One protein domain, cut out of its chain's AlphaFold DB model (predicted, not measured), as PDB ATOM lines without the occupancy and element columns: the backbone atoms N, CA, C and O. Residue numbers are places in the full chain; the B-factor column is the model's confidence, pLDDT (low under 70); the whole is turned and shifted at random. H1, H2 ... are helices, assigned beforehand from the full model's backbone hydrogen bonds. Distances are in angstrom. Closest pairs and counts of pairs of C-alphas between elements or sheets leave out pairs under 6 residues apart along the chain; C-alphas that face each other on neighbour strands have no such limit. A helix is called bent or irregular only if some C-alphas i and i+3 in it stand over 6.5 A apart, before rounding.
ATOM      1  N   ILE A   2    -144.205-131.723-165.602       96.69
ATOM      2  CA  ILE A   2    -145.653-131.809-165.284       96.69
ATOM      3  C   ILE A   2    -145.900-131.917-163.771       96.69
ATOM      4  O   ILE A   2    -146.788-131.251-163.243       96.69
ATOM      5  N   LEU A   3    -145.105-132.735-163.077       97.25
ATOM      6  CA  LEU A   3    -145.223-132.941-161.634       97.25
ATOM      7  C   LEU A   3    -145.038-131.629-160.859       97.25
ATOM      8  O   LEU A   3    -145.818-131.322-159.968       97.25
ATOM      9  N   GLU A   4    -144.047-130.835-161.239       97.94
ATOM     10  CA  GLU A   4    -143.696-129.553-160.639       97.94
ATOM     11  C   GLU A   4    -144.857-128.566-160.782       97.94
ATOM     12  O   GLU A   4    -145.228-127.910-159.813       97.94
ATOM     13  N   PHE A   5    -145.505-128.512-161.948       98.12
ATOM     14  CA  PHE A   5    -146.683-127.665-162.144       98.12
ATOM     15  C   PHE A   5    -147.876-128.127-161.303       98.12
ATOM     16  O   PHE A   5    -148.562-127.290-160.722       98.12
ATOM     17  N   LEU A   6    -148.101-129.437-161.166       98.31
ATOM     18  CA  LEU A   6    -149.148-129.958-160.281       98.31
ATOM     19  C   LEU A   6    -148.867-129.633-158.809       98.31
ATOM     20  O   LEU A   6    -149.774-129.202-158.098       98.31
ATOM     21  N   ILE A   7    -147.619-129.797-158.358       98.56
ATOM     22  CA  ILE A   7    -147.203-129.463-156.990       98.56
ATOM     23  C   ILE A   7    -147.356-127.964-156.743       98.56
ATOM     24  O   ILE A   7    -147.888-127.579-155.706       98.56
ATOM     25  N   SER A   8    -146.937-127.119-157.686       98.50
ATOM     26  CA  SER A   8    -147.078-125.664-157.593       98.50
ATOM     27  C   SER A   8    -148.552-125.245-157.508       98.50
ATOM     28  O   SER A   8    -148.932-124.540-156.571       98.50
ATOM     29  N   LEU A   9    -149.402-125.751-158.412       98.62
ATOM     30  CA  LEU A   9    -150.838-125.462-158.437       98.62
ATOM     31  C   LEU A   9    -151.497-125.851-157.112       98.62
ATOM     32  O   LEU A   9    -152.224-125.061-156.506       98.62
ATOM     33  N   LEU A  10    -151.224-127.077-156.653       98.44
ATOM     34  CA  LEU A  10    -151.771-127.601-155.408       98.44
ATOM     35  C   LEU A  10    -151.264-126.803-154.205       98.44
ATOM     36  O   LEU A  10    -152.048-126.491-153.312       98.44
ATOM     37  N   SER A  11    -149.985-126.426-154.191       98.50
ATOM     38  CA  SER A  11    -149.409-125.608-153.121       98.50
ATOM     39  C   SER A  11    -150.088-124.245-153.049       98.50
ATOM     40  O   SER A  11    -150.496-123.845-151.964       98.50
ATOM     41  N   GLY A  12    -150.297-123.569-154.182       98.06
ATOM     42  CA  GLY A  12    -150.994-122.279-154.221       98.06
ATOM     43  C   GLY A  12    -152.420-122.375-153.693       98.06
ATOM     44  O   GLY A  12    -152.830-121.593-152.833       98.06
ATOM     45  N   PHE A  13    -153.151-123.400-154.136       98.31
ATOM     46  CA  PHE A  13    -154.507-123.675-153.667       98.31
ATOM     47  C   PHE A  13    -154.557-123.925-152.150       98.31
ATOM     48  O   PHE A  13    -155.376-123.342-151.436       98.31
ATOM     49  N   LEU A  14    -153.671-124.784-151.639       98.06
ATOM     50  CA  LEU A  14    -153.627-125.162-150.225       98.06
ATOM     51  C   LEU A  14    -153.137-124.028-149.318       98.06
ATOM     52  O   LEU A  14    -153.655-123.899-148.207       98.06
ATOM     53  N   VAL A  15    -152.189-123.200-149.774       97.12
ATOM     54  CA  VAL A  15    -151.760-121.990-149.053       97.12
ATOM     55  C   VAL A  15    -152.956-121.071-148.858       97.12
ATOM     56  O   VAL A  15    -153.274-120.753-147.718       97.12
ATOM     57  N   LYS A  16    -153.698-120.736-149.924       96.31
ATOM     58  CA  LYS A  16    -154.873-119.861-149.803       96.31
ATOM     59  C   LYS A  16    -155.925-120.430-148.852       96.31
ATOM     60  O   LYS A  16    -156.403-119.722-147.973       96.31
ATOM     61  N   LYS A  17    -156.249-121.725-148.952       95.62
ATOM     62  CA  LYS A  17    -157.172-122.347-147.985       95.62
ATOM     63  C   LYS A  17    -156.651-122.269-146.554       95.62
ATOM     64  O   LYS A  17    -157.437-122.073-145.630       95.62
ATOM     65  N   THR A  18    -155.342-122.401-146.360       94.81
ATOM     66  CA  THR A  18    -154.723-122.254-145.042       94.81
ATOM     67  C   THR A  18    -154.830-120.820-144.519       94.81
ATOM     68  O   THR A  18    -155.198-120.659-143.354       94.81
ATOM     69  N   ASP A  19    -154.600-119.813-145.366       93.06
ATOM     70  CA  ASP A  19    -154.785-118.392-145.040       93.06
ATOM     71  C   ASP A  19    -156.243-118.119-144.628       93.06
ATOM     72  O   ASP A  19    -156.503-117.593-143.546       93.06
ATOM     73  N   ASP A  20    -157.217-118.581-145.424       93.00
ATOM     74  CA  ASP A  20    -158.646-118.401-145.136       93.00
ATOM     75  C   ASP A  20    -159.033-119.037-143.787       93.00
ATOM     76  O   ASP A  20    -159.813-118.478-143.007       93.00
ATOM     77  N   PHE A  21    -158.461-120.203-143.462       90.94
ATOM     78  CA  PHE A  21    -158.640-120.824-142.150       90.94
ATOM     79  C   PHE A  21    -157.973-120.030-141.024       90.94
ATOM     80  O   PHE A  21    -158.527-119.978-139.921       90.94
ATOM     81  N   ALA A  22    -156.799-119.444-141.260       87.44
ATOM     82  CA  ALA A  22    -156.099-118.614-140.286       87.44
ATOM     83  C   ALA A  22    -156.873-117.321-139.978       87.44
ATOM     84  O   ALA A  22    -156.987-116.942-138.811       87.44
ATOM     85  N   ASP A  23    -157.514-116.722-140.977       86.31
ATOM     86  CA  ASP A  23    -158.355-115.540-140.794       86.31
ATOM     87  C   ASP A  23    -159.688-115.885-140.112       86.31
ATOM     88  O   ASP A  23    -160.122-115.213-139.165       86.31
ATOM     89  N   ALA A  24    -160.311-117.003-140.503       80.31
ATOM     90  CA  ALA A  24    -161.528-117.509-139.868       80.31
ATOM     91  C   ALA A  24    -161.309-117.942-138.401       80.31
ATOM     92  O   ALA A  24    -162.250-117.914-137.596       80.31
ATOM     93  N   ARG A  25    -160.072-118.303-138.011       60.44
ATOM     94  CA  ARG A  25    -159.693-118.693-136.635       60.44
ATOM     95  C   ARG A  25    -159.923-117.606-135.592       60.44
ATOM     96  O   ARG A  25    -159.995-117.957-134.414       60.44
ATOM     97  N   LYS A  26    -160.154-116.339-135.968       59.16
ATOM     98  CA  LYS A  26    -160.694-115.347-135.014       59.16
ATOM     99  C   LYS A  26    -162.013-115.814-134.365       59.16
ATOM    100  O   LYS A  26    -162.431-115.223-133.377       59.16
ATOM    101  N   ARG A  27    -162.660-116.880-134.877       58.41
ATOM    102  CA  ARG A  27    -163.931-117.422-134.367       58.41
ATOM    103  C   ARG A  27    -163.912-118.895-133.892       58.41
ATOM    104  O   ARG A  27    -164.805-119.244-133.125       58.41
ATOM    105  N   LYS A  28    -162.963-119.773-134.287       70.31
ATOM    106  CA  LYS A  28    -162.924-121.218-133.891       70.31
ATOM    107  C   LYS A  28    -161.506-121.829-133.841       70.31
ATOM    108  O   LYS A  28    -160.608-121.383-134.547       70.31
ATOM    109  N   ARG A  29    -161.312-122.901-133.045       76.50
ATOM    110  CA  ARG A  29    -160.080-123.730-133.046       76.50
ATOM    111  C   ARG A  29    -159.961-124.503-134.365       76.50
ATOM    112  O   ARG A  29    -160.951-125.060-134.830       76.50
ATOM    113  N   ALA A  30    -158.760-124.586-134.935       79.62
ATOM    114  CA  ALA A  30    -158.525-125.457-136.086       79.62
ATOM    115  C   ALA A  30    -158.495-126.931-135.694       79.62
ATOM    116  O   ALA A  30    -157.933-127.296-134.660       79.62
ATOM    117  N   GLY A  31    -159.054-127.754-136.571       88.50
ATOM    118  CA  GLY A  31    -158.950-129.200-136.528       88.50
ATOM    119  C   GLY A  31    -157.740-129.733-137.298       88.50
ATOM    120  O   GLY A  31    -156.873-128.997-137.771       88.50
ATOM    121  N   ILE A  32    -157.703-131.058-137.408       93.31
ATOM    122  CA  ILE A  32    -156.606-131.822-138.012       93.31
ATOM    123  C   ILE A  32    -156.457-131.506-139.507       93.31
ATOM    124  O   ILE A  32    -155.337-131.366-139.992       93.31
ATOM    125  N   ALA A  33    -157.570-131.323-140.224       92.25
ATOM    126  CA  ALA A  33    -157.559-131.044-141.660       92.25
ATOM    127  C   ALA A  33    -156.782-129.763-142.011       92.25
ATOM    128  O   ALA A  33    -156.010-129.761-142.964       92.25
ATOM    129  N   GLN A  34    -156.911-128.695-141.213       94.06
ATOM    130  CA  GLN A  34    -156.191-127.443-141.468       94.06
ATOM    131  C   GLN A  34    -154.674-127.597-141.287       94.06
ATOM    132  O   GLN A  34    -153.904-127.034-142.059       94.06
ATOM    133  N   TYR A  35    -154.233-128.372-140.292       96.19
ATOM    134  CA  TYR A  35    -152.806-128.661-140.116       96.19
ATOM    135  C   TYR A  35    -152.271-129.568-141.228       96.19
ATOM    136  O   TYR A  35    -151.154-129.359-141.689       96.19
ATOM    137  N   ALA A  36    -153.070-130.532-141.700       96.88
ATOM    138  CA  ALA A  36    -152.701-131.364-142.841       96.88
ATOM    139  C   ALA A  36    -152.511-130.523-144.114       96.88
ATOM    140  O   ALA A  36    -151.524-130.706-144.818       96.88
ATOM    141  N   PHE A  37    -153.399-129.558-144.377       96.69
ATOM    142  CA  PHE A  37    -153.265-128.646-145.519       96.69
ATOM    143  C   PHE A  37    -151.987-127.814-145.411       96.69
ATOM    144  O   PHE A  37    -151.251-127.701-146.391       96.69
ATOM    145  N   ALA A  38    -151.692-127.313-144.205       97.62
ATOM    146  CA  ALA A  38    -150.478-126.556-143.946       97.62
ATOM    147  C   ALA A  38    -149.208-127.371-144.239       97.62
ATOM    148  O   ALA A  38    -148.327-126.926-144.971       97.62
ATOM    149  N   LEU A  39    -149.138-128.601-143.720       98.38
ATOM    150  CA  LEU A  39    -148.017-129.507-143.973       98.38
ATOM    151  C   LEU A  39    -147.881-129.865-145.457       98.38
ATOM    152  O   LEU A  39    -146.766-129.916-145.965       98.38
ATOM    153  N   LEU A  40    -148.994-130.101-146.157       98.31
ATOM    154  CA  LEU A  40    -148.972-130.483-147.568       98.31
ATOM    155  C   LEU A  40    -148.457-129.357-148.467       98.31
ATOM    156  O   LEU A  40    -147.598-129.616-149.309       98.31
ATOM    157  N   TYR A  41    -148.912-128.111-148.280       98.12
ATOM    158  CA  TYR A  41    -148.349-127.006-149.064       98.12
ATOM    159  C   TYR A  41    -146.882-126.767-148.698       98.12
ATOM    160  O   TYR A  41    -146.058-126.517-149.575       98.12
ATOM    161  N   GLY A  42    -146.541-126.876-147.409       98.50
ATOM    162  CA  GLY A  42    -145.174-126.724-146.926       98.50
ATOM    163  C   GLY A  42    -144.226-127.736-147.558       98.50
ATOM    164  O   GLY A  42    -143.113-127.389-147.947       98.50
ATOM    165  N   ALA A  43    -144.686-128.980-147.719       98.69
ATOM    166  CA  ALA A  43    -143.952-130.032-148.412       98.69
ATOM    167  C   ALA A  43    -143.768-129.716-149.904       98.69
ATOM    168  O   ALA A  43    -142.701-129.986-150.449       98.69
ATOM    169  N   GLY A  44    -144.759-129.098-150.552       98.56
ATOM    170  CA  GLY A  44    -144.626-128.603-151.924       98.56
ATOM    171  C   GLY A  44    -143.575-127.497-152.059       98.56
ATOM    172  O   GLY A  44    -142.719-127.568-152.939       98.56
ATOM    173  N   ILE A  45    -143.561-126.525-151.140       98.56
ATOM    174  CA  ILE A  45    -142.522-125.481-151.090       98.56
ATOM    175  C   ILE A  45    -141.142-126.105-150.846       98.56
ATOM    176  O   ILE A  45    -140.189-125.788-151.556       98.56
ATOM    177  N   ALA A  46    -141.027-127.029-149.885       98.50
ATOM    178  CA  ALA A  46    -139.785-127.753-149.626       98.50
ATOM    179  C   ALA A  46    -139.315-128.510-150.878       98.50
ATOM    180  O   ALA A  46    -138.141-128.438-151.232       98.50
ATOM    181  N   TYR A  47    -140.228-129.163-151.601       98.44
ATOM    182  CA  TYR A  47    -139.890-129.856-152.837       98.44
ATOM    183  C   TYR A  47    -139.205-128.926-153.850       98.44
ATOM    184  O   TYR A  47    -138.145-129.264-154.379       98.44
ATOM    185  N   PHE A  48    -139.750-127.726-154.058       98.31
ATOM    186  CA  PHE A  48    -139.143-126.739-154.946       98.31
ATOM    187  C   PHE A  48    -137.780-126.238-154.458       98.31
ATOM    188  O   PHE A  48    -136.854-126.136-155.265       98.31
ATOM    189  N   ILE A  49    -137.642-125.962-153.156       98.00
ATOM    190  CA  ILE A  49    -136.394-125.471-152.553       98.00
ATOM    191  C   ILE A  49    -135.258-126.486-152.708       98.00
ATOM    192  O   ILE A  49    -134.139-126.096-153.034       98.00
ATOM    193  N   PHE A  50    -135.522-127.772-152.472       97.50
ATOM    194  CA  PHE A  50    -134.460-128.776-152.366       97.50
ATOM    195  C   PHE A  50    -134.233-129.594-153.643       97.50
ATOM    196  O   PHE A  50    -133.126-130.089-153.840       97.50
ATOM    197  N   PHE A  51    -135.234-129.741-154.520       97.12
ATOM    198  CA  PHE A  51    -135.179-130.733-155.607       97.12
ATOM    199  C   PHE A  51    -135.431-130.177-157.013       97.12
ATOM    200  O   PHE A  51    -135.576-130.961-157.950       97.12
ATOM    201  N   THR A  52    -135.483-128.856-157.200       96.81
ATOM    202  CA  THR A  52    -135.759-128.259-158.520       96.81
ATOM    203  C   THR A  52    -134.766-127.165-158.898       96.81
ATOM    204  O   THR A  52    -134.121-126.574-158.032       96.81
ATOM    205  N   SER A  53    -134.683-126.836-160.195       96.12
ATOM    206  CA  SER A  53    -133.885-125.697-160.678       96.12
ATOM    207  C   SER A  53    -134.444-124.338-160.239       96.12
ATOM    208  O   SER A  53    -133.731-123.342-160.300       96.12
ATOM    209  N   ALA A  54    -135.682-124.289-159.729       97.31
ATOM    210  CA  ALA A  54    -136.295-123.081-159.188       97.31
ATOM    211  C   ALA A  54    -135.988-122.847-157.692       97.31
ATOM    212  O   ALA A  54    -136.608-121.977-157.076       97.31
ATOM    213  N   SER A  55    -135.034-123.579-157.100       97.50
ATOM    214  CA  SER A  55    -134.674-123.487-155.674       97.50
ATOM    215  C   SER A  55    -134.462-122.049-155.194       97.50
ATOM    216  O   SER A  55    -134.969-121.663-154.141       97.50
ATOM    217  N   SER A  56    -133.762-121.241-155.995       97.19
ATOM    218  CA  SER A  56    -133.438-119.843-155.701       97.19
ATOM    219  C   SER A  56    -134.685-118.990-155.472       97.19
ATOM    220  O   SER A  56    -134.764-118.276-154.475       97.19
ATOM    221  N   LEU A  57    -135.670-119.113-156.363       98.12
ATOM    222  CA  LEU A  57    -136.932-118.383-156.341       98.12
ATOM    223  C   LEU A  57    -137.767-118.767-155.120       98.12
ATOM    224  O   LEU A  57    -138.224-117.899-154.382       98.12
ATOM    225  N   TRP A  58    -137.944-120.067-154.892       98.31
ATOM    226  CA  TRP A  58    -138.812-120.563-153.824       98.31
ATOM    227  C   TRP A  58    -138.214-120.357-152.435       98.31
ATOM    228  O   TRP A  58    -138.939-120.006-151.504       98.31
ATOM    229  N   LEU A  59    -136.893-120.498-152.292       98.00
ATOM    230  CA  LEU A  59    -136.208-120.186-151.041       98.00
ATOM    231  C   LEU A  59    -136.269-118.686-150.745       98.00
ATOM    232  O   LEU A  59    -136.533-118.296-149.610       98.00
ATOM    233  N   ALA A  60    -136.050-117.851-151.762       98.00
ATOM    234  CA  ALA A  60    -136.152-116.405-151.635       98.00
ATOM    235  C   ALA A  60    -137.566-115.967-151.232       98.00
ATOM    236  O   ALA A  60    -137.710-115.194-150.288       98.00
ATOM    237  N   ALA A  61    -138.603-116.507-151.878       98.00
ATOM    238  CA  ALA A  61    -139.993-116.231-151.525       98.00
ATOM    239  C   ALA A  61    -140.320-116.682-150.090       98.00
ATOM    240  O   ALA A  61    -140.888-115.915-149.315       98.00
ATOM    241  N   PHE A  62    -139.901-117.888-149.695       97.81
ATOM    242  CA  PHE A  62    -140.087-118.387-148.330       97.81
ATOM    243  C   PHE A  62    -139.425-117.479-147.280       97.81
ATOM    244  O   PHE A  62    -140.056-117.106-146.289       97.81
ATOM    245  N   LEU A  63    -138.170-117.077-147.508       97.69
ATOM    246  CA  LEU A  63    -137.443-116.192-146.598       97.69
ATOM    247  C   LEU A  63    -138.020-114.772-146.581       97.69
ATOM    248  O   LEU A  63    -138.110-114.183-145.508       97.69
ATOM    249  N   ALA A  64    -138.475-114.239-147.718       97.25
ATOM    250  CA  ALA A  64    -139.168-112.952-147.766       97.25
ATOM    251  C   ALA A  64    -140.422-112.958-146.881       97.25
ATOM    252  O   ALA A  64    -140.615-112.039-146.086       97.25
ATOM    253  N   MET A  65    -141.227-114.023-146.937       96.38
ATOM    254  CA  MET A  65    -142.430-114.158-146.105       96.38
ATOM    255  C   MET A  65    -142.115-114.238-144.605       96.38
ATOM    256  O   MET A  65    -142.892-113.731-143.790       96.38
ATOM    257  N   LEU A  66    -140.975-114.831-144.228       96.19
ATOM    258  CA  LEU A  66    -140.475-114.794-142.850       96.19
ATOM    259  C   LEU A  66    -140.046-113.377-142.445       96.19
ATOM    260  O   LEU A  66    -140.452-112.902-141.389       96.19
ATOM    261  N   ILE A  67    -139.262-112.699-143.288       96.50
ATOM    262  CA  ILE A  67    -138.723-111.355-143.018       96.50
ATOM    263  C   ILE A  67    -139.845-110.325-142.876       96.50
ATOM    264  O   ILE A  67    -139.819-109.512-141.955       96.50
ATOM    265  N   VAL A  68    -140.847-110.370-143.756       95.50
ATOM    266  CA  VAL A  68    -141.995-109.450-143.723       95.50
ATOM    267  C   VAL A  68    -143.002-109.831-142.624       95.50
ATOM    268  O   VAL A  68    -143.953-109.100-142.357       95.50
ATOM    269  N   GLY A  69    -142.795-110.959-141.940       94.19
ATOM    270  CA  GLY A  69    -143.637-111.377-140.822       94.19
ATOM    271  C   GLY A  69    -145.014-111.880-141.252       94.19
ATOM    272  O   GLY A  69    -145.954-111.813-140.470       94.19
ATOM    273  N   LYS A  70    -145.156-112.393-142.482       92.94
ATOM    274  CA  LYS A  70    -146.404-113.021-142.953       92.94
ATOM    275  C   LYS A  70    -146.615-114.411-142.360       92.94
ATOM    276  O   LYS A  70    -147.740-114.890-142.266       92.94
ATOM    277  N   ILE A  71    -145.541-115.064-141.923       93.31
ATOM    278  CA  ILE A  71    -145.610-116.300-141.140       93.31
ATOM    279  C   ILE A  71    -145.781-115.909-139.664       93.31
ATOM    280  O   ILE A  71    -144.817-115.812-138.908       93.31
ATOM    281  N   ASP A  72    -147.028-115.638-139.277       93.62
ATOM    282  CA  ASP A  72    -147.399-114.986-138.012       93.62
ATOM    283  C   ASP A  72    -148.261-115.850-137.074       93.62
ATOM    284  O   ASP A  72    -148.520-115.481-135.926       93.62
ATOM    285  N   ASN A  73    -148.722-117.015-137.531       92.50
ATOM    286  CA  ASN A  73    -149.639-117.854-136.769       92.50
ATOM    287  C   ASN A  73    -149.302-119.348-136.855       92.50
ATOM    288  O   ASN A  73    -148.515-119.807-137.680       92.50
ATOM    289  N   LYS A  74    -149.942-120.142-135.983       94.88
ATOM    290  CA  LYS A  74    -149.676-121.585-135.840       94.88
ATOM    291  C   LYS A  74    -149.826-122.381-137.141       94.88
ATOM    292  O   LYS A  74    -149.100-123.356-137.304       94.88
ATOM    293  N   LEU A  75    -150.756-122.022-138.033       95.19
ATOM    294  CA  LEU A  75    -150.890-122.713-139.321       95.19
ATOM    295  C   LEU A  75    -149.712-122.391-140.232       95.19
ATOM    296  O   LEU A  75    -149.114-123.318-140.770       95.19
ATOM    297  N   HIS A  76    -149.322-121.119-140.325       95.06
ATOM    298  CA  HIS A  76    -148.174-120.715-141.137       95.06
ATOM    299  C   HIS A  76    -146.882-121.367-140.627       95.06
ATOM    300  O   HIS A  76    -146.129-121.936-141.415       95.06
ATOM    301  N   TYR A  77    -146.662-121.391-139.306       96.69
ATOM    302  CA  TYR A  77    -145.524-122.111-138.720       96.69
ATOM    303  C   TYR A  77    -145.565-123.608-139.023       96.69
ATOM    304  O   TYR A  77    -144.526-124.195-139.302       96.69
ATOM    305  N   THR A  78    -146.752-124.223-139.019       97.69
ATOM    306  CA  THR A  78    -146.897-125.638-139.386       97.69
ATOM    307  C   THR A  78    -146.479-125.869-140.836       97.69
ATOM    308  O   THR A  78    -145.751-126.818-141.106       97.69
ATOM    309  N   GLY A  79    -146.879-124.999-141.764       97.81
ATOM    310  CA  GLY A  79    -146.457-125.112-143.160       97.81
ATOM    311  C   GLY A  79    -144.987-124.765-143.406       97.81
ATOM    312  O   GLY A  79    -144.429-125.182-144.413       97.81
ATOM    313  N   ALA A  80    -144.313-124.082-142.480       98.19
ATOM    314  CA  ALA A  80    -142.861-123.911-142.530       98.19
ATOM    315  C   ALA A  80    -142.089-125.169-142.076       98.19
ATOM    316  O   ALA A  80    -140.933-125.346-142.462       98.19
ATOM    317  N   LEU A  81    -142.707-126.061-141.285       98.25
ATOM    318  CA  LEU A  81    -142.030-127.241-140.730       98.25
ATOM    319  C   LEU A  81    -141.417-128.169-141.786       98.25
ATOM    320  O   LEU A  81    -140.290-128.589-141.556       98.25
ATOM    321  N   PRO A  82    -142.063-128.490-142.923       98.62
ATOM    322  CA  PRO A  82    -141.443-129.345-143.935       98.62
ATOM    323  C   PRO A  82    -140.140-128.762-144.493       98.62
ATOM    324  O   PRO A  82    -139.165-129.492-144.648       98.62
ATOM    325  N   VAL A  83    -140.087-127.444-144.723       98.25
ATOM    326  CA  VAL A  83    -138.861-126.764-145.173       98.25
ATOM    327  C   VAL A  83    -137.771-126.891-144.108       98.25
ATOM    328  O   VAL A  83    -136.662-127.324-144.413       98.25
ATOM    329  N   LEU A  84    -138.097-126.575-142.849       97.69
ATOM    330  CA  LEU A  84    -137.154-126.658-141.729       97.69
ATOM    331  C   LEU A  84    -136.677-128.090-141.461       97.69
ATOM    332  O   LEU A  84    -135.513-128.301-141.135       97.69
ATOM    333  N   PHE A  85    -137.566-129.069-141.620       98.06
ATOM    334  CA  PHE A  85    -137.258-130.484-141.469       98.06
ATOM    335  C   PHE A  85    -136.280-130.962-142.542       98.06
ATOM    336  O   PHE A  85    -135.396-131.743-142.222       98.06
ATOM    337  N   CYS A  86    -136.393-130.488-143.785       98.06
ATOM    338  CA  CYS A  86    -135.498-130.876-144.877       98.06
ATOM    339  C   CYS A  86    -134.088-130.259-144.782       98.06
ATOM    340  O   CYS A  86    -133.142-130.886-145.257       98.06
ATOM    341  N   LEU A  87    -133.926-129.089-144.145       96.06
ATOM    342  CA  LEU A  87    -132.640-128.375-144.028       96.06
ATOM    343  C   LEU A  87    -131.437-129.237-143.583       96.06
ATOM    344  O   LEU A  87    -130.393-129.134-144.222       96.06
ATOM    345  N   PRO A  88    -131.516-130.072-142.524       96.88
ATOM    346  CA  PRO A  88    -130.377-130.887-142.092       96.88
ATOM    347  C   PRO A  88    -130.089-132.106-142.983       96.88
ATOM    348  O   PRO A  88    -129.020-132.696-142.852       96.88
ATOM    349  N   PHE A  89    -131.020-132.516-143.852       97.88
ATOM    350  CA  PHE A  89    -130.897-133.756-144.630       97.88
ATOM    351  C   PHE A  89    -130.545-133.525-146.097       97.88
ATOM    352  O   PHE A  89    -129.952-134.403-146.723       97.88
ATOM    353  N   PHE A  90    -130.912-132.370-146.652       97.19
ATOM    354  CA  PHE A  90    -130.762-132.089-148.073       97.19
ATOM    355  C   PHE A  90    -129.975-130.795-148.284       97.19
ATOM    356  O   PHE A  90    -130.357-129.754-147.744       97.19
ATOM    357  N   PRO A  91    -128.892-130.816-149.083       94.88
ATOM    358  CA  PRO A  91    -128.220-129.585-149.457       94.88
ATOM    359  C   PRO A  91    -129.166-128.742-150.311       94.88
ATOM    360  O   PRO A  91    -129.784-129.241-151.251       94.88
ATOM    361  N   ILE A  92    -129.264-127.453-150.003       93.44
ATOM    362  CA  ILE A  92    -129.939-126.504-150.886       93.44
ATOM    363  C   ILE A  92    -129.058-126.363-152.134       93.44
ATOM    364  O   ILE A  92    -127.878-126.029-151.976       93.44
ATOM    365  N   PRO A  93    -129.582-126.582-153.355       90.12
ATOM    366  CA  PRO A  93    -128.850-126.270-154.576       90.12
ATOM    367  C   PRO A  93    -128.492-124.783-154.542       90.12
ATOM    368  O   PRO A  93    -129.381-123.941-154.681       90.12
ATOM    369  N   LEU A  94    -127.221-124.471-154.251       79.12
ATOM    370  CA  LEU A  94    -126.786-123.112-153.933       79.12
ATOM    371  C   LEU A  94    -127.027-122.211-155.146       79.12
ATOM    372  O   LEU A  94    -126.382-122.390-156.182       79.12
ATOM    373  N   PRO A  95    -127.952-121.252-155.042       78.69
ATOM    374  CA  PRO A  95    -128.242-120.376-156.154       78.69
ATOM    375  C   PRO A  95    -127.121-119.346-156.324       78.69
ATOM    376  O   PRO A  95    -126.456-118.999-155.343       78.69
ATOM    377  N   PRO A  96    -126.926-118.784-157.531       91.69
ATOM    378  CA  PRO A  96    -126.073-117.615-157.684       91.69
ATOM    379  C   PRO A  96    -126.532-116.526-156.708       91.69
ATOM    380  O   PRO A  96    -127.700-116.132-156.732       91.69
ATOM    381  N   THR A  97    -125.632-116.038-155.851       93.31
ATOM    382  CA  THR A  97    -125.968-115.114-154.752       93.31
ATOM    383  C   THR A  97    -126.750-113.893-155.236       93.31
ATOM    384  O   THR A  97    -127.706-113.471-154.590       93.31
ATOM    385  N   LEU A  98    -126.385-113.361-156.409       95.06
ATOM    386  CA  LEU A  98    -127.080-112.236-157.035       95.06
ATOM    387  C   LEU A  98    -128.513-112.583-157.450       95.06
ATOM    388  O   LEU A  98    -129.414-111.782-157.225       95.06
ATOM    389  N   LEU A  99    -128.737-113.772-158.014       95.88
ATOM    390  CA  LEU A  99    -130.070-114.213-158.427       95.88
ATOM    391  C   LEU A  99    -130.980-114.429-157.213       95.88
ATOM    392  O   LEU A  99    -132.130-114.002-157.209       95.88
ATOM    393  N   PHE A 100    -130.447-115.045-156.158       97.31
ATOM    394  CA  PHE A 100    -131.173-115.210-154.903       97.31
ATOM    395  C   PHE A 100    -131.530-113.861-154.266       97.31
ATOM    396  O   PHE A 100    -132.685-113.649-153.905       97.31
ATOM    397  N   ALA A 101    -130.575-112.928-154.177       97.56
ATOM    398  CA  ALA A 101    -130.832-111.587-153.657       97.56
ATOM    399  C   ALA A 101    -131.892-110.847-154.490       97.56
ATOM    400  O   ALA A 101    -132.768-110.203-153.919       97.56
ATOM    401  N   PHE A 102    -131.852-110.992-155.818       97.38
ATOM    402  CA  PHE A 102    -132.832-110.414-156.737       97.38
ATOM    403  C   PHE A 102    -134.251-110.947-156.505       97.38
ATOM    404  O   PHE A 102    -135.198-110.163-156.428       97.38
ATOM    405  N   PHE A 103    -134.420-112.262-156.331       98.19
ATOM    406  CA  PHE A 103    -135.726-112.824-155.982       98.19
ATOM    407  C   PHE A 103    -136.167-112.453-154.568       98.19
ATOM    408  O   PHE A 103    -137.345-112.178-154.363       98.19
ATOM    409  N   LEU A 104    -135.246-112.402-153.604       97.88
ATOM    410  CA  LEU A 104    -135.567-112.094-152.211       97.88
ATOM    411  C   LEU A 104    -136.101-110.669-152.075       97.88
ATOM    412  O   LEU A 104    -137.131-110.455-151.439       97.88
ATOM    413  N   THR A 105    -135.425-109.699-152.696       97.25
ATOM    414  CA  THR A 105    -135.886-108.309-152.694       97.25
ATOM    415  C   THR A 105    -137.206-108.161-153.438       97.25
ATOM    416  O   THR A 105    -138.102-107.503-152.927       97.25
ATOM    417  N   SER A 106    -137.370-108.822-154.586       97.56
ATOM    418  CA  SER A 106    -138.623-108.804-155.353       97.56
ATOM    419  C   SER A 106    -139.803-109.364-154.556       97.56
ATOM    420  O   SER A 106    -140.848-108.726-154.476       97.56
ATOM    421  N   ALA A 107    -139.617-110.518-153.911       97.19
ATOM    422  CA  ALA A 107    -140.638-111.146-153.078       97.19
ATOM    423  C   ALA A 107    -140.979-110.298-151.843       97.19
ATOM    424  O   ALA A 107    -142.139-110.207-151.458       97.19
ATOM    425  N   ALA A 108    -139.984-109.650-151.229       96.12
ATOM    426  CA  ALA A 108    -140.224-108.750-150.106       96.12
ATOM    427  C   ALA A 108    -140.967-107.475-150.539       96.12
ATOM    428  O   ALA A 108    -141.871-107.033-149.834       96.12
ATOM    429  N   LEU A 109    -140.616-106.900-151.698       95.31
ATOM    430  CA  LEU A 109    -141.277-105.717-152.259       95.31
ATOM    431  C   LEU A 109    -142.759-105.964-152.548       95.31
ATOM    432  O   LEU A 109    -143.569-105.083-152.279       95.31
ATOM    433  N   ASP A 110    -143.112-107.153-153.037       95.00
ATOM    434  CA  ASP A 110    -144.500-107.547-153.312       95.00
ATOM    435  C   ASP A 110    -145.409-107.543-152.074       95.00
ATOM    436  O   ASP A 110    -146.632-107.447-152.192       95.00
ATOM    437  N   GLU A 111    -144.832-107.613-150.875       91.38
ATOM    438  CA  GLU A 111    -145.582-107.525-149.622       91.38
ATOM    439  C   GLU A 111    -145.678-106.091-149.067       91.38
ATOM    440  O   GLU A 111    -146.431-105.853-148.115       91.38
ATOM    441  N   LEU A 112    -144.958-105.126-149.650       89.75
ATOM    442  CA  LEU A 112    -144.997-103.713-149.270       89.75
ATOM    443  C   LEU A 112    -146.031-102.937-150.103       89.75
ATOM    444  O   LEU A 112    -146.282-103.227-151.271       89.75
ATOM    445  N   GLU A 113    -146.622-101.892-149.522       82.69
ATOM    446  CA  GLU A 113    -147.449-100.937-150.278       82.69
ATOM    447  C   GLU A 113    -146.569-100.101-151.229       82.69
ATOM    448  O   GLU A 113    -145.493 -99.669-150.805       82.69
ATOM    449  N   PRO A 114    -146.989 -99.822-152.484       82.00
ATOM    450  CA  PRO A 114    -148.299-100.084-153.105       82.00
ATOM    451  C   PRO A 114    -148.405-101.417-153.882       82.00
ATOM    452  O   PRO A 114    -149.340-101.614-154.659       82.00
ATOM    453  N   PHE A 115    -147.453-102.340-153.734       81.06
ATOM    454  CA  PHE A 115    -147.293-103.506-154.613       81.06
ATOM    455  C   PHE A 115    -148.146-104.723-154.232       81.06
ATOM    456  O   PHE A 115    -147.878-105.827-154.694       81.06
ATOM    457  N   LYS A 116    -149.240-104.539-153.483       73.94
ATOM    458  CA  LYS A 116    -150.102-105.631-152.988       73.94
ATOM    459  C   LYS A 116    -150.661-106.587-154.050       73.94
ATOM    460  O   LYS A 116    -151.112-107.673-153.698       73.94
ATOM    461  N   MET A 117    -150.649-106.217-155.333       79.69
ATOM    462  CA  MET A 117    -151.001-107.130-156.434       79.69
ATOM    463  C   MET A 117    -149.935-108.205-156.708       79.69
ATOM    464  O   MET A 117    -150.146-109.044-157.582       79.69
ATOM    465  N   ARG A 118    -148.807-108.160-155.989       85.19
ATOM    466  CA  ARG A 118    -147.636-109.027-156.127       85.19
ATOM    467  C   ARG A 118    -147.080-109.144-157.560       85.19
ATOM    468  O   ARG A 118    -146.879-110.258-158.042       85.19
ATOM    469  N   PRO A 119    -146.913-108.041-158.319       92.88
ATOM    470  CA  PRO A 119    -146.465-108.144-159.703       92.88
ATOM    471  C   PRO A 119    -144.948-108.339-159.832       92.88
ATOM    472  O   PRO A 119    -144.488-108.797-160.876       92.88
ATOM    473  N   VAL A 120    -144.156-107.962-158.825       96.31
ATOM    474  CA  VAL A 120    -142.706-107.810-158.950       96.31
ATOM    475  C   VAL A 120    -142.033-109.173-159.068       96.31
ATOM    476  O   VAL A 120    -141.291-109.394-160.021       96.31
ATOM    477  N   LEU A 121    -142.316-110.115-158.167       97.38
ATOM    478  CA  LEU A 121    -141.700-111.439-158.181       97.38
ATOM    479  C   LEU A 121    -142.028-112.231-159.460       97.38
ATOM    480  O   LEU A 121    -141.081-112.734-160.071       97.38
ATOM    481  N   PRO A 122    -143.288-112.318-159.943       97.81
ATOM    482  CA  PRO A 122    -143.588-112.984-161.210       97.81
ATOM    483  C   PRO A 122    -142.917-112.328-162.423       97.81
ATOM    484  O   PRO A 122    -142.449-113.041-163.311       97.81
ATOM    485  N   LEU A 123    -142.823-110.992-162.469       97.81
ATOM    486  CA  LEU A 123    -142.120-110.286-163.547       97.81
ATOM    487  C   LEU A 123    -140.612-110.549-163.511       97.81
ATOM    488  O   LEU A 123    -140.001-110.793-164.551       97.81
ATOM    489  N   CYS A 124    -140.017-110.557-162.321       97.88
ATOM    490  CA  CYS A 124    -138.619-110.916-162.124       97.88
ATOM    491  C   CYS A 124    -138.360-112.374-162.524       97.88
ATOM    492  O   CYS A 124    -137.388-112.650-163.224       97.88
ATOM    493  N   ALA A 125    -139.257-113.297-162.168       98.25
ATOM    494  CA  ALA A 125    -139.185-114.695-162.585       98.25
ATOM    495  C   ALA A 125    -139.307-114.847-164.109       98.25
ATOM    496  O   ALA A 125    -138.535-115.599-164.702       98.25
ATOM    497  N   LEU A 126    -140.208-114.096-164.757       98.50
ATOM    498  CA  LEU A 126    -140.325-114.043-166.217       98.50
ATOM    499  C   LEU A 126    -139.027-113.557-166.861       98.50
ATOM    500  O   LEU A 126    -138.514-114.202-167.773       98.50
ATOM    501  N   PHE A 127    -138.476-112.450-166.369       98.12
ATOM    502  CA  PHE A 127    -137.219-111.904-166.866       98.12
ATOM    503  C   PHE A 127    -136.067-112.909-166.722       98.12
ATOM    504  O   PHE A 127    -135.343-113.156-167.687       98.12
ATOM    505  N   THR A 128    -135.931-113.563-165.564       97.38
ATOM    506  CA  THR A 128    -134.932-114.621-165.358       97.38
ATOM    507  C   THR A 128    -135.143-115.801-166.304       97.38
ATOM    508  O   THR A 128    -134.168-116.292-166.877       97.38
ATOM    509  N   SER A 129    -136.384-116.251-166.513       98.06
ATOM    510  CA  SER A 129    -136.689-117.333-167.456       98.06
ATOM    511  C   SER A 129    -136.314-116.969-168.893       98.06
ATOM    512  O   SER A 129    -135.738-117.799-169.590       98.06
ATOM    513  N   LEU A 130    -136.564-115.729-169.325       98.31
ATOM    514  CA  LEU A 130    -136.178-115.252-170.657       98.31
ATOM    515  C   LEU A 130    -134.656-115.198-170.842       98.31
ATOM    516  O   LEU A 130    -134.164-115.538-171.914       98.31
ATOM    517  N   LEU A 131    -133.912-114.789-169.811       97.31
ATOM    518  CA  LEU A 131    -132.451-114.689-169.879       97.31
ATOM    519  C   LEU A 131    -131.740-116.042-169.816       97.31
ATOM    520  O   LEU A 131    -130.725-116.234-170.478       97.31
ATOM    521  N   THR A 132    -132.229-116.956-168.980       96.12
ATOM    522  CA  THR A 132    -131.549-118.231-168.702       96.12
ATOM    523  C   THR A 132    -132.084-119.393-169.536       96.12
ATOM    524  O   THR A 132    -131.420-120.418-169.640       96.12
ATOM    525  N   GLY A 133    -133.285-119.261-170.111       97.19
ATOM    526  CA  GLY A 133    -134.025-120.367-170.724       97.19
ATOM    527  C   GLY A 133    -134.704-121.298-169.710       97.19
ATOM    528  O   GLY A 133    -135.464-122.182-170.108       97.19
ATOM    529  N   GLU A 134    -134.490-121.095-168.406       96.75
ATOM    530  CA  GLU A 134    -135.092-121.891-167.334       96.75
ATOM    531  C   GLU A 134    -136.523-121.415-167.048       96.75
ATOM    532  O   GLU A 134    -136.791-120.584-166.174       96.75
ATOM    533  N   TRP A 135    -137.483-121.955-167.796       97.81
ATOM    534  CA  TRP A 135    -138.904-121.606-167.670       97.81
ATOM    535  C   TRP A 135    -139.544-122.025-166.345       97.81
ATOM    536  O   TRP A 135    -140.622-121.532-166.009       97.81
ATOM    537  N   LEU A 136    -138.895-122.908-165.577       97.62
ATOM    538  CA  LEU A 136    -139.436-123.365-164.300       97.62
ATOM    539  C   LEU A 136    -139.593-122.216-163.297       97.62
ATOM    540  O   LEU A 136    -140.546-122.247-162.524       97.62
ATOM    541  N   TYR A 137    -138.746-121.180-163.342       97.94
ATOM    542  CA  TYR A 137    -138.905-119.992-162.496       97.94
ATOM    543  C   TYR A 137    -140.275-119.339-162.700       97.94
ATOM    544  O   TYR A 137    -141.095-119.317-161.785       97.94
ATOM    545  N   PHE A 138    -140.554-118.862-163.913       98.44
ATOM    546  CA  PHE A 138    -141.805-118.174-164.212       98.44
ATOM    547  C   PHE A 138    -143.030-119.085-164.125       98.44
ATOM    548  O   PHE A 138    -144.027-118.732-163.499       98.44
ATOM    549  N   LEU A 139    -142.971-120.270-164.736       98.38
ATOM    550  CA  LEU A 139    -144.141-121.142-164.806       98.38
ATOM    551  C   LEU A 139    -144.527-121.680-163.427       98.38
ATOM    552  O   LEU A 139    -145.716-121.781-163.138       98.38
ATOM    553  N   SER A 140    -143.560-121.985-162.552       98.38
ATOM    554  CA  SER A 140    -143.890-122.468-161.208       98.38
ATOM    555  C   SER A 140    -144.571-121.400-160.354       98.38
ATOM    556  O   SER A 140    -145.525-121.740-159.664       98.38
ATOM    557  N   ILE A 141    -144.175-120.125-160.418       98.38
ATOM    558  CA  ILE A 141    -144.869-119.076-159.652       98.38
ATOM    559  C   ILE A 141    -146.217-118.700-160.283       98.38
ATOM    560  O   ILE A 141    -147.214-118.583-159.577       98.38
ATOM    561  N   ALA A 142    -146.305-118.629-161.616       98.06
ATOM    562  CA  ALA A 142    -147.558-118.321-162.304       98.06
ATOM    563  C   ALA A 142    -148.637-119.390-162.052       98.06
ATOM    564  O   ALA A 142    -149.800-119.069-161.808       98.06
ATOM    565  N   VAL A 143    -148.257-120.672-162.083       98.31
ATOM    566  CA  VAL A 143    -149.172-121.785-161.789       98.31
ATOM    567  C   VAL A 143    -149.580-121.797-160.311       98.31
ATOM    568  O   VAL A 143    -150.740-122.080-160.005       98.31
ATOM    569  N   PHE A 144    -148.678-121.418-159.405       98.38
ATOM    570  CA  PHE A 144    -148.994-121.265-157.987       98.38
ATOM    571  C   PHE A 144    -150.046-120.171-157.786       98.38
ATOM    572  O   PHE A 144    -151.060-120.408-157.130       98.38
ATOM    573  N   ASP A 145    -149.870-119.011-158.424       96.81
ATOM    574  CA  ASP A 145    -150.820-117.896-158.352       96.81
ATOM    575  C   ASP A 145    -152.196-118.257-158.924       96.81
ATOM    576  O   ASP A 145    -153.227-117.834-158.393       96.81
ATOM    577  N   ILE A 146    -152.241-119.065-159.990       97.69
ATOM    578  CA  ILE A 146    -153.499-119.615-160.515       97.69
ATOM    579  C   ILE A 146    -154.178-120.476-159.445       97.69
ATOM    580  O   ILE A 146    -155.358-120.268-159.162       97.69
ATOM    581  N   GLY A 147    -153.439-121.394-158.816       98.19
ATOM    582  CA  GLY A 147    -153.955-122.242-157.738       98.19
ATOM    583  C   GLY A 147    -154.492-121.425-156.561       98.19
ATOM    584  O   GLY A 147    -155.598-121.681-156.078       98.19
ATOM    585  N   TYR A 148    -153.756-120.387-156.161       97.12
ATOM    586  CA  TYR A 148    -154.148-119.454-155.105       97.12
ATOM    587  C   TYR A 148    -155.472-118.748-155.440       97.12
ATOM    588  O   TYR A 148    -156.427-118.798-154.665       97.12
ATOM    589  N   LYS A 149    -155.585-118.161-156.640       96.12
ATOM    590  CA  LYS A 149    -156.806-117.471-157.100       96.12
ATOM    591  C   LYS A 149    -157.996-118.411-157.284       96.12
ATOM    592  O   LYS A 149    -159.139-117.994-157.109       96.12
ATOM    593  N   MET A 150    -157.763-119.672-157.652       97.50
ATOM    594  CA  MET A 150    -158.827-120.679-157.726       97.50
ATOM    595  C   MET A 150    -159.420-120.960-156.345       97.50
ATOM    596  O   MET A 150    -160.640-121.001-156.209       97.50
ATOM    597  N   ALA A 151    -158.574-121.118-155.324       96.38
ATOM    598  CA  ALA A 151    -159.021-121.338-153.952       96.38
ATOM    599  C   ALA A 151    -159.780-120.137-153.372       96.38
ATOM    600  O   ALA A 151    -160.710-120.346-152.601       96.38
ATOM    601  N   GLU A 152    -159.425-118.909-153.755       92.56
ATOM    602  CA  GLU A 152    -160.102-117.683-153.308       92.56
ATOM    603  C   GLU A 152    -161.568-117.592-153.767       92.56
ATOM    604  O   GLU A 152    -162.392-116.966-153.106       92.56
ATOM    605  N   ARG A 153    -161.912-118.225-154.894       88.38
ATOM    606  CA  ARG A 153    -163.267-118.187-155.475       88.38
ATOM    607  C   ARG A 153    -164.230-119.231-154.900       88.38
ATOM    608  O   ARG A 153    -165.395-119.230-155.293       88.38
ATOM    609  N   ILE A 154    -163.745-120.136-154.048       86.38
ATOM    610  CA  ILE A 154    -164.499-121.265-153.474       86.38
ATOM    611  C   ILE A 154    -164.755-121.002-151.999       86.38
ATOM    612  O   ILE A 154    -165.913-121.128-151.557       86.38
TER     613      ILE A 154
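This is residues 2 to 154 of the 154 residues of an uncharacterized protein of Candidatus Micrarchaeota archaeon CG1_02_47_40 (UniProt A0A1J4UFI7). Seven helices make a compact cluster: H7, H1, H2 and H4 pack in succession as a curved row, and H3 sits nearest the middle, touching H2. H5 packs on H3, and H6 joins H5 to H7, closing a ring of helices. The printed part has 153 residues and is all helix, H1 to H7 in order with no named strand. The radius of gyration of the C-alphas is 14.8 A, and the spans are 47 by 39 by 30 A.

H1, residues 2 to 24, begins at C-alpha 2 (-145.653, -131.809, -165.284) and is 33.2 A long. H2 is residues 32 to 51, 27.7 A; H3 is 55 to 67, H4 74 to 86, H5 97 to 109 and H6 120 to 132. H7, residues 136 to 152, is 24.1 A long and ends at C-alpha 152 (-160.102, -117.683, -153.308). H4 is only just irregular: C-alphas 79 and 82 are 6.6 A apart.

H1 and H2 are hubs and form a hairpin, closest at the C-alphas of Ser 11 and Tyr 41, 4.4 A. H1 touches H7 at a steep tilt of 39 degrees, the same way, with C-alphas 12 and 148 at 4.3 A. H2 touches H4, C-alphas 42 and 79 at 4.3 A. H1, H2 and H4 are a bundle, helices side by side, though H1 and H4 only just touch, with 3 pairs of C-alphas within 8 A, the closest 22 and 75 at 6.7 A. H3 touches H2 through residues 45 to 49 of H2 alone, C-alphas 55 and 49 at 4.1 A, and touches H5, C-alphas 60 and 104 at 4.4 A. Two further hairpins are H5 and H6, C-alphas 106 and 121 at 4.9 A, and H6 and H7, C-alphas 125 and 138 at 4.6 A. H1 and H5 are among those apart. Every O i to N i+4 pair is within hydrogen-bond range in H1, H2, H3, H5, H6 and H7; in H4, 7 of 9 are.

The farthest C-alphas, Lys 28 and Leu 131, are 47.6 A apart. The printed part has no cut and no long link. Mean pLDDT of the printed part is 94.3; residues 25 to 27 are under 70.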